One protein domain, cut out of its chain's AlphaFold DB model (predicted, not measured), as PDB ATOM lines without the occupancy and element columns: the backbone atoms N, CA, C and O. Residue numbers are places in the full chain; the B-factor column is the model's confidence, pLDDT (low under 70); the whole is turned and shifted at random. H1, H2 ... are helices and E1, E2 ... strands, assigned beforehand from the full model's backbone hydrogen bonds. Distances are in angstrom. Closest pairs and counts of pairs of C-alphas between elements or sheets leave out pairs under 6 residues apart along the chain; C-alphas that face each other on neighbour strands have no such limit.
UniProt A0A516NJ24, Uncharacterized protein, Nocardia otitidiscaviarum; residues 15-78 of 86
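Overview. This is residues 15 to 78 of the 86 residues of an uncharacterized protein of Nocardia otitidiscaviarum (UniProt A0A516NJ24). Three thin arms meet in this open, extended model: a small sheet of E1, E4 and E5, a two-stranded hairpin of E2 and E3 that continues E1 and E4 past a bend, and the helix H1, whose residues 62 to 77 stick out. The hairpin and H1 reach away from each other and make the long axis, with the three-stranded sheet standing across it. The printed part has 64 residues, with five named strands and then one named helix, E1 E2 E3 E4 E5 H1; both sheets, E1 - E4 - E5 and E2 - E3, are antiparallel and the class is mixed. The radius of gyration of the C-alphas is 16.6 A, and the spans are 59 by 29 by 14 A.

Along the chain. E1, residues 15 to 20, begins with C-alpha 15 at (226.762, 366.864, 328.324) and is 16.8 A long. E2, residues 23 to 26, measures 9.8 A and E3, residues 32 to 35, 9.6 A. E4, residues 38 to 43, measures 16.5 A and E5, residues 49 to 52, 9.4 A. H1, residues 57 to 77, is 30.1 A long and ends with C-alpha 77 at (224.989, 337.855, 338.384).

Arrangement. E1 and E4 are antiparallel at 172 degrees, with N 18 and O 40 2.8 A apart, within hydrogen-bond range. E4 and E5 form a hairpin, with N 41 and O 50 at 3.1 A. E1 runs on into E2 at 57 degrees, and E3 into E4 at 41 degrees. E2 and E3 form a hairpin, with N 25 and O 33 at 2.9 A. H1 is on the sheet E1 E4 E5 but only grazes it, with residues 57 to 61; the closest C-alphas of E4 and H1, those of Met 38 and Ala 57, are 5.9 A apart. H1 is apart from E2 and E3. In H1 every O i to N i+4 pair is within hydrogen-bond range.

Size, cuts and confidence. The C-alphas of Ser 29 and Ser 78, the two farthest apart, are 59.0 A apart. The printed part has no cut, and its five links are tight. Residues 62 to 78 stand free. The mean pLDDT of the printed part is 72.5; 26 residues are under 70, among them residues 44 to 60.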
ATOM      1  N   ARG A  15     227.837 365.986 327.835       72.38
ATOM      2  CA  ARG A  15     226.762 366.864 328.324       72.38
ATOM      3  C   ARG A  15     225.372 366.376 327.928       72.38
ATOM      4  O   ARG A  15     224.441 366.460 328.724       72.38
ATOM      5  N   LYS A  16     225.201 365.955 326.673       73.94
ATOM      6  CA  LYS A  16     223.889 365.602 326.115       73.94
ATOM      7  C   LYS A  16     224.040 364.583 324.996       73.94
ATOM      8  O   LYS A  16     224.959 364.694 324.192       73.94
ATOM      9  N   VAL A  17     223.105 363.644 324.926       74.81
ATOM     10  CA  VAL A  17     222.895 362.789 323.755       74.81
ATOM     11  C   VAL A  17     221.436 362.939 323.346       74.81
ATOM     12  O   VAL A  17     220.552 362.819 324.192       74.81
ATOM     13  N   GLU A  18     221.188 363.235 322.077       77.94
ATOM     14  CA  GLU A  18     219.848 363.334 321.501       77.94
ATOM     15  C   GLU A  18     219.721 362.375 320.333       77.94
ATOM     16  O   GLU A  18     220.600 362.319 319.475       77.94
ATOM     17  N   TYR A  19     218.616 361.643 320.306       78.38
ATOM     18  CA  TYR A  19     218.235 360.810 319.180       78.38
ATOM     19  C   TYR A  19     217.055 361.468 318.467       78.38
ATOM     20  O   TYR A  19     216.046 361.793 319.098       78.38
ATOM     21  N   CYS A  20     217.205 361.654 317.162       77.62
ATOM     22  CA  CYS A  20     216.154 362.103 316.267       77.62
ATOM     23  C   CYS A  20     215.782 360.917 315.367       77.62
ATOM     24  O   CYS A  20     216.642 360.477 314.600       77.62
ATOM     25  N   PRO A  21     214.555 360.377 315.464       78.25
ATOM     26  CA  PRO A  21     214.130 359.286 314.597       78.25
ATOM     27  C   PRO A  21     214.087 359.734 313.136       78.25
ATOM     28  O   PRO A  21     213.974 360.927 312.850       78.25
ATOM     29  N   ALA A  22     214.167 358.762 312.227       82.75
ATOM     30  CA  ALA A  22     213.982 359.015 310.806       82.75
ATOM     31  C   ALA A  22     212.595 359.625 310.562       82.75
ATOM     32  O   ALA A  22     211.615 359.244 311.208       82.75
ATOM     33  N   ASP A  23     212.525 360.559 309.622       86.69
ATOM     34  CA  ASP A  23     211.300 361.278 309.289       86.69
ATOM     35  C   ASP A  23     211.216 361.509 307.777       86.69
ATOM     36  O   ASP A  23     212.210 361.407 307.057       86.69
ATOM     37  N   VAL A  24     210.024 361.820 307.280       87.25
ATOM     38  CA  VAL A  24     209.805 362.163 305.876       87.25
ATOM     39  C   VAL A  24     209.240 363.568 305.814       87.25
ATOM     40  O   VAL A  24     208.116 363.827 306.244       87.25
ATOM     41  N   TRP A  25     210.010 364.482 305.230       90.56
ATOM     42  CA  TRP A  25     209.535 365.834 304.987       90.56
ATOM     43  C   TRP A  25     208.905 365.937 303.598       90.56
ATOM     44  O   TRP A  25     209.524 365.609 302.582       90.56
ATOM     45  N   GLU A  26     207.665 366.421 303.549       93.88
ATOM     46  CA  GLU A  26     206.957 366.693 302.301       93.88
ATOM     47  C   GLU A  26     206.919 368.194 302.026       93.88
ATOM     48  O   GLU A  26     206.360 368.983 302.793       93.88
ATOM     49  N   ALA A  27     207.494 368.598 300.895       90.75
ATOM     50  CA  ALA A  27     207.364 369.956 300.400       90.75
ATOM     51  C   ALA A  27     205.924 370.223 299.941       90.75
ATOM     52  O   ALA A  27     205.238 369.337 299.432       90.75
ATOM     53  N   SER A  28     205.496 371.486 299.983       92.44
ATOM     54  CA  SER A  28     204.204 371.912 299.419       92.44
ATOM     55  C   SER A  28     204.076 371.669 297.908       92.44
ATOM     56  O   SER A  28     202.967 371.659 297.381       92.44
ATOM     57  N   SER A  29     205.193 371.437 297.210       92.88
ATOM     58  CA  SER A  29     205.240 370.998 295.811       92.88
ATOM     59  C   SER A  29     204.918 369.509 295.608       92.88
ATOM     60  O   SER A  29     204.860 369.064 294.463       92.88
ATOM     61  N   GLY A  30     204.753 368.732 296.684       92.06
ATOM     62  CA  GLY A  30     204.573 367.275 296.654       92.06
ATOM     63  C   GLY A  30     205.880 366.476 296.586       92.06
ATOM     64  O   GLY A  30     205.850 365.249 296.511       92.06
ATOM     65  N   SER A  31     207.037 367.142 296.600       92.44
ATOM     66  CA  SER A  31     208.340 366.475 296.671       92.44
ATOM     67  C   SER A  31     208.558 365.885 298.066       92.44
ATOM     68  O   SER A  31     208.351 366.576 299.062       92.44
ATOM     69  N   ARG A  32     208.995 364.623 298.133       93.88
ATOM     70  CA  ARG A  32     209.313 363.918 299.382       93.88
ATOM     71  C   ARG A  32     210.816 363.857 299.599       93.88
ATOM     72  O   ARG A  32     211.555 363.574 298.656       93.88
ATOM     73  N   TYR A  33     211.236 364.095 300.833       87.94
ATOM     74  CA  TYR A  33     212.625 364.014 301.260       87.94
ATOM     75  C   TYR A  33     212.714 363.120 302.489       87.94
ATOM     76  O   TYR A  33     212.161 363.447 303.540       87.94
ATOM     77  N   ASP A  34     213.416 362.001 302.341       87.25
ATOM     78  CA  ASP A  34     213.684 361.087 303.444       87.25
ATOM     79  C   ASP A  34     214.815 361.665 304.301       87.25
ATOM     80  O   ASP A  34     215.919 361.928 303.814       87.25
ATOM     81  N   ILE A  35     214.522 361.895 305.576       83.56
ATOM     82  CA  ILE A  35     215.472 362.377 306.574       83.56
ATOM     83  C   ILE A  35     215.917 361.158 307.391       83.56
ATOM     84  O   ILE A  35     215.087 360.555 308.078       83.56
ATOM     85  N   PRO A  36     217.200 360.761 307.331       76.81
ATOM     86  CA  PRO A  36     217.686 359.622 308.097       76.81
ATOM     87  C   PRO A  36     217.646 359.910 309.603       76.81
ATOM     88  O   PRO A  36     217.695 361.062 310.039       76.81
ATOM     89  N   ALA A  37     217.587 358.849 310.408       77.12
ATOM     90  CA  ALA A  37     217.712 358.963 311.855       77.12
ATOM     91  C   ALA A  37     219.111 359.479 312.235       77.12
ATOM     92  O   ALA A  37     220.113 359.104 311.626       77.12
ATOM     93  N   MET A  38     219.194 360.321 313.265       75.00
ATOM     94  CA  MET A  38     220.444 360.958 313.682       75.00
ATOM     95  C   MET A  38     220.662 360.849 315.187       75.00
ATOM     96  O   MET A  38     219.722 360.941 315.979       75.00
ATOM     97  N   VAL A  39     221.930 360.741 315.592       71.31
ATOM     98  CA  VAL A  39     222.347 360.875 316.993       71.31
ATOM     99  C   VAL A  39     223.270 362.081 317.126       71.31
ATOM    100  O   VAL A  39     224.319 362.163 316.484       71.31
ATOM    101  N   SER A  40     222.885 363.026 317.983       72.50
ATOM    102  CA  SER A  40     223.687 364.200 318.319       72.50
ATOM    103  C   SER A  40     224.309 364.034 319.696       72.50
ATOM    104  O   SER A  40     223.607 363.779 320.676       72.50
ATOM    105  N   VAL A  41     225.627 364.203 319.779       70.94
ATOM    106  CA  VAL A  41     226.384 364.128 321.030       70.94
ATOM    107  C   VAL A  41     227.008 365.493 321.309       70.94
ATOM    108  O   VAL A  41     227.748 366.043 320.488       70.94
ATOM    109  N   VAL A  42     226.701 366.056 322.475       71.50
ATOM    110  CA  VAL A  42     227.212 367.348 322.944       71.50
ATOM    111  C   VAL A  42     228.131 367.109 324.130       71.50
ATOM    112  O   VAL A  42     227.724 366.481 325.108       71.50
ATOM    113  N   PHE A  43     229.341 367.657 324.069       74.00
ATOM    114  CA  PHE A  43     230.317 367.625 325.157       74.00
ATOM    115  C   PHE A  43     230.341 368.961 325.926       74.00
ATOM    116  O   PHE A  43     229.965 370.010 325.400       74.00
ATOM    117  N   GLU A  44     230.737 368.939 327.195       66.12
ATOM    118  CA  GLU A  44     230.936 370.117 328.038       66.12
ATOM    119  C   GLU A  44     232.157 370.922 327.577       66.12
ATOM    120  O   GLU A  44     233.182 370.366 327.191       66.12
ATOM    121  N   GLY A  45     232.063 372.254 327.634       63.75
ATOM    122  CA  GLY A  45     233.205 373.141 327.388       63.75
ATOM    123  C   GLY A  45     233.643 373.288 325.926       63.75
ATOM    124  O   GLY A  45     234.608 374.001 325.669       63.75
ATOM    125  N   SER A  46     232.940 372.680 324.966       56.41
ATOM    126  CA  SER A  46     233.180 372.902 323.537       56.41
ATOM    127  C   SER A  46     231.875 373.187 322.793       56.41
ATOM    128  O   SER A  46     230.872 372.512 323.021       56.41
ATOM    129  N   ASP A  47     231.896 374.142 321.861       56.69
ATOM    130  CA  ASP A  47     230.825 374.325 320.865       56.69
ATOM    131  C   ASP A  47     230.868 373.247 319.759       56.69
ATOM    132  O   ASP A  47     230.112 373.299 318.786       56.69
ATOM    133  N   VAL A  48     231.743 372.245 319.895       54.56
ATOM    134  CA  VAL A  48     231.890 371.156 318.932       54.56
ATOM    135  C   VAL A  48     230.762 370.154 319.148       54.56
ATOM    136  O   VAL A  48     230.764 369.354 320.083       54.56
ATOM    137  N   ARG A  49     229.773 370.199 318.255       55.62
ATOM    138  CA  ARG A  49     228.720 369.186 318.151       55.62
ATOM    139  C   ARG A  49     229.217 368.078 317.237       55.62
ATOM    140  O   ARG A  49     229.418 368.314 316.046       55.62
ATOM    141  N   MET A  50     229.403 366.878 317.775       56.31
ATOM    142  CA  MET A  50     229.643 365.713 316.933       56.31
ATOM    143  C   MET A  50     228.281 365.185 316.486       56.31
ATOM    144  O   MET A  50     227.499 364.682 317.293       56.31
ATOM    145  N   SER A  51     227.980 365.364 315.203       54.34
ATOM    146  CA  SER A  51     226.837 364.716 314.562       54.34
ATOM    147  C   SER A  51     227.372 363.462 313.896       54.34
ATOM    148  O   SER A  51     228.164 363.564 312.959       54.34
ATOM    149  N   LEU A  52     227.013 362.293 314.423       58.78
ATOM    150  CA  LEU A  52     227.287 361.051 313.720       58.78
ATOM    151  C   LEU A  52     226.119 360.808 312.770       58.78
ATOM    152  O   LEU A  52     225.007 360.512 313.205       58.78
ATOM    153  N   ASP A  53     226.388 360.973 311.479       55.50
ATOM    154  CA  ASP A  53     225.516 360.465 310.428       55.50
ATOM    155  C   ASP A  53     225.740 358.954 310.363       55.50
ATOM    156  O   ASP A  53     226.737 358.462 309.828       55.50
ATOM    157  N   ILE A  54     224.892 358.218 311.072       59.25
ATOM    158  CA  ILE A  54     224.950 356.764 311.118       59.25
ATOM    159  C   ILE A  54     223.812 356.310 310.232       59.25
ATOM    160  O   ILE A  54     222.653 356.444 310.618       59.25
ATOM    161  N   ALA A  55     224.156 355.755 309.070       56.16
ATOM    162  CA  ALA A  55     223.189 355.211 308.119       56.16
ATOM    163  C   ALA A  55     222.165 354.265 308.783       56.16
ATOM    164  O   ALA A  55     221.042 354.165 308.309       56.16
ATOM    165  N   ASP A  56     222.531 353.658 309.921       62.56
ATOM    166  CA  ASP A  56     221.650 352.894 310.804       62.56
ATOM    167  C   ASP A  56     221.741 353.364 312.274       62.56
ATOM    168  O   ASP A  56     222.127 352.604 313.170       62.56
ATOM    169  N   ALA A  57     221.407 354.624 312.566       64.69
ATOM    170  CA  ALA A  57     221.314 355.116 313.949       64.69
ATOM    171  C   ALA A  57     220.402 354.228 314.826       64.69
ATOM    172  O   ALA A  57     220.683 354.022 316.009       64.69
ATOM    173  N   ASP A  58     219.378 353.617 314.231       63.69
ATOM    174  CA  ASP A  58     218.507 352.635 314.885       63.69
ATOM    175  C   ASP A  58     219.244 351.348 315.261       63.69
ATOM    176  O   ASP A  58     219.032 350.809 316.354       63.69
ATOM    177  N   ALA A  59     220.154 350.867 314.407       64.75
ATOM    178  CA  ALA A  59     220.990 349.715 314.727       64.75
ATOM    179  C   ALA A  59     221.980 350.046 315.848       64.75
ATOM    180  O   ALA A  59     222.182 349.215 316.734       64.75
ATOM    181  N   LEU A  60     222.542 351.262 315.870       69.12
ATOM    182  CA  LEU A  60     223.394 351.699 316.979       69.12
ATOM    183  C   LEU A  60     222.608 351.741 318.296       69.12
ATOM    184  O   LEU A  60     223.073 351.200 319.299       69.12
ATOM    185  N   MET A  61     221.427 352.362 318.303       70.62
ATOM    186  CA  MET A  61     220.597 352.452 319.507       70.62
ATOM    187  C   MET A  61     220.155 351.068 319.990       70.62
ATOM    188  O   MET A  61     220.187 350.794 321.192       70.62
ATOM    189  N   SER A  62     219.825 350.171 319.061       67.00
ATOM    190  CA  SER A  62     219.495 348.777 319.365       67.00
ATOM    191  C   SER A  62     220.689 348.027 319.961       67.00
ATOM    192  O   SER A  62     220.550 347.374 320.994       67.00
ATOM    193  N   ALA A  63     221.879 348.161 319.369       68.19
ATOM    194  CA  ALA A  63     223.104 347.549 319.881       68.19
ATOM    195  C   ALA A  63     223.477 348.087 321.272       68.19
ATOM    196  O   ALA A  63     223.856 347.317 322.155       68.19
ATOM    197  N   LEU A  64     223.314 349.393 321.500       76.44
ATOM    198  CA  LEU A  64     223.547 350.018 322.800       76.44
ATOM    199  C   LEU A  64     222.568 349.496 323.858       76.44
ATOM    200  O   LEU A  64     222.984 349.175 324.970       76.44
ATOM    201  N   ALA A  65     221.281 349.378 323.521       74.06
ATOM    202  CA  ALA A  65     220.279 348.824 324.425       74.06
ATOM    203  C   ALA A  65     220.617 347.379 324.822       74.06
ATOM    204  O   ALA A  65     220.584 347.051 326.010       74.06
ATOM    205  N   VAL A  66     221.010 346.538 323.857       74.69
ATOM    206  CA  VAL A  66     221.460 345.160 324.117       74.69
ATOM    207  C   VAL A  66     222.673 345.153 325.049       74.69
ATOM    208  O   VAL A  66     222.633 344.490 326.084       74.69
ATOM    209  N   ALA A  67     223.700 345.956 324.758       69.50
ATOM    210  CA  ALA A  67     224.908 346.033 325.580       69.50
ATOM    211  C   ALA A  67     224.619 346.480 327.028       69.50
ATOM    212  O   ALA A  67     225.191 345.938 327.978       69.50
ATOM    213  N   LEU A  68     223.707 347.440 327.227       73.44
ATOM    214  CA  LEU A  68     223.294 347.890 328.561       73.44
ATOM    215  C   LEU A  68     222.554 346.794 329.337       73.44
ATOM    216  O   LEU A  68     222.794 346.627 330.536       73.44
ATOM    217  N   VAL A  69     221.682 346.035 328.667       74.25
ATOM    218  CA  VAL A  69     220.974 344.898 329.273       74.25
ATOM    219  C   VAL A  69     221.957 343.794 329.654       74.25
ATOM    220  O   VAL A  69     221.922 343.322 330.789       74.25
ATOM    221  N   GLU A  70     222.866 343.416 328.755       72.50
ATOM    222  CA  GLU A  70     223.901 342.413 329.027       72.50
ATOM    223  C   GLU A  70     224.788 342.821 330.207       72.50
ATOM    224  O   GLU A  70     225.044 342.014 331.103       72.50
ATOM    225  N   HIS A  71     225.186 344.093 330.272       68.38
ATOM    226  CA  HIS A  71     225.952 344.626 331.392       68.38
ATOM    227  C   HIS A  71     225.156 344.609 332.707       68.38
ATOM    228  O   HIS A  71     225.685 344.189 333.736       68.38
ATOM    229  N   ALA A  72     223.879 345.003 332.697       68.06
ATOM    230  CA  ALA A  72     223.022 344.943 333.883       68.06
ATOM    231  C   ALA A  72     222.824 343.496 334.378       68.06
ATOM    232  O   ALA A  72     222.854 343.234 335.583       68.06
ATOM    233  N   VAL A  73     222.679 342.540 333.454       71.75
ATOM    234  CA  VAL A  73     222.623 341.105 333.764       71.75
ATOM    235  C   VAL A  73     223.946 340.627 334.360       71.75
ATOM    236  O   VAL A  73     223.940 339.946 335.387       71.75
ATOM    237  N   ALA A  74     225.081 341.019 333.777       71.44
ATOM    238  CA  ALA A  74     226.402 340.698 334.308       71.44
ATOM    239  C   ALA A  74     226.599 341.265 335.726       71.44
ATOM    240  O   ALA A  74     227.078 340.548 336.603       71.44
ATOM    241  N   GLN A  75     226.163 342.503 335.986       67.94
ATOM    242  CA  GLN A  75     226.202 343.113 337.319       67.94
ATOM    243  C   GLN A  75     225.309 342.385 338.328       67.94
ATOM    244  O   GLN A  75     225.740 342.157 339.455       67.94
ATOM    245  N   ARG A  76     224.096 341.977 337.929       62.03
ATOM    246  CA  ARG A  76     223.166 341.216 338.781       62.03
ATOM    247  C   ARG A  76     223.702 339.826 339.134       62.03
ATOM    248  O   ARG A  76     223.482 339.354 340.246       62.03
ATOM    249  N   ASN A  77     224.382 339.175 338.192       58.19
ATOM    250  CA  ASN A  77     224.989 337.855 338.384       58.19
ATOM    251  C   ASN A  77     226.343 337.928 339.110       58.19
ATOM    252  O   ASN A  77     226.824 336.924 339.637       58.19
ATOM    253  N   SER A  78     226.951 339.113 339.171       57.00
ATOM    254  CA  SER A  78     228.087 339.408 340.036       57.00
ATOM    255  C   SER A  78     227.569 339.502 341.477       57.00
ATOM    256  O   SER A  78     226.924 340.474 341.859       57.00
TER     257      SER A  78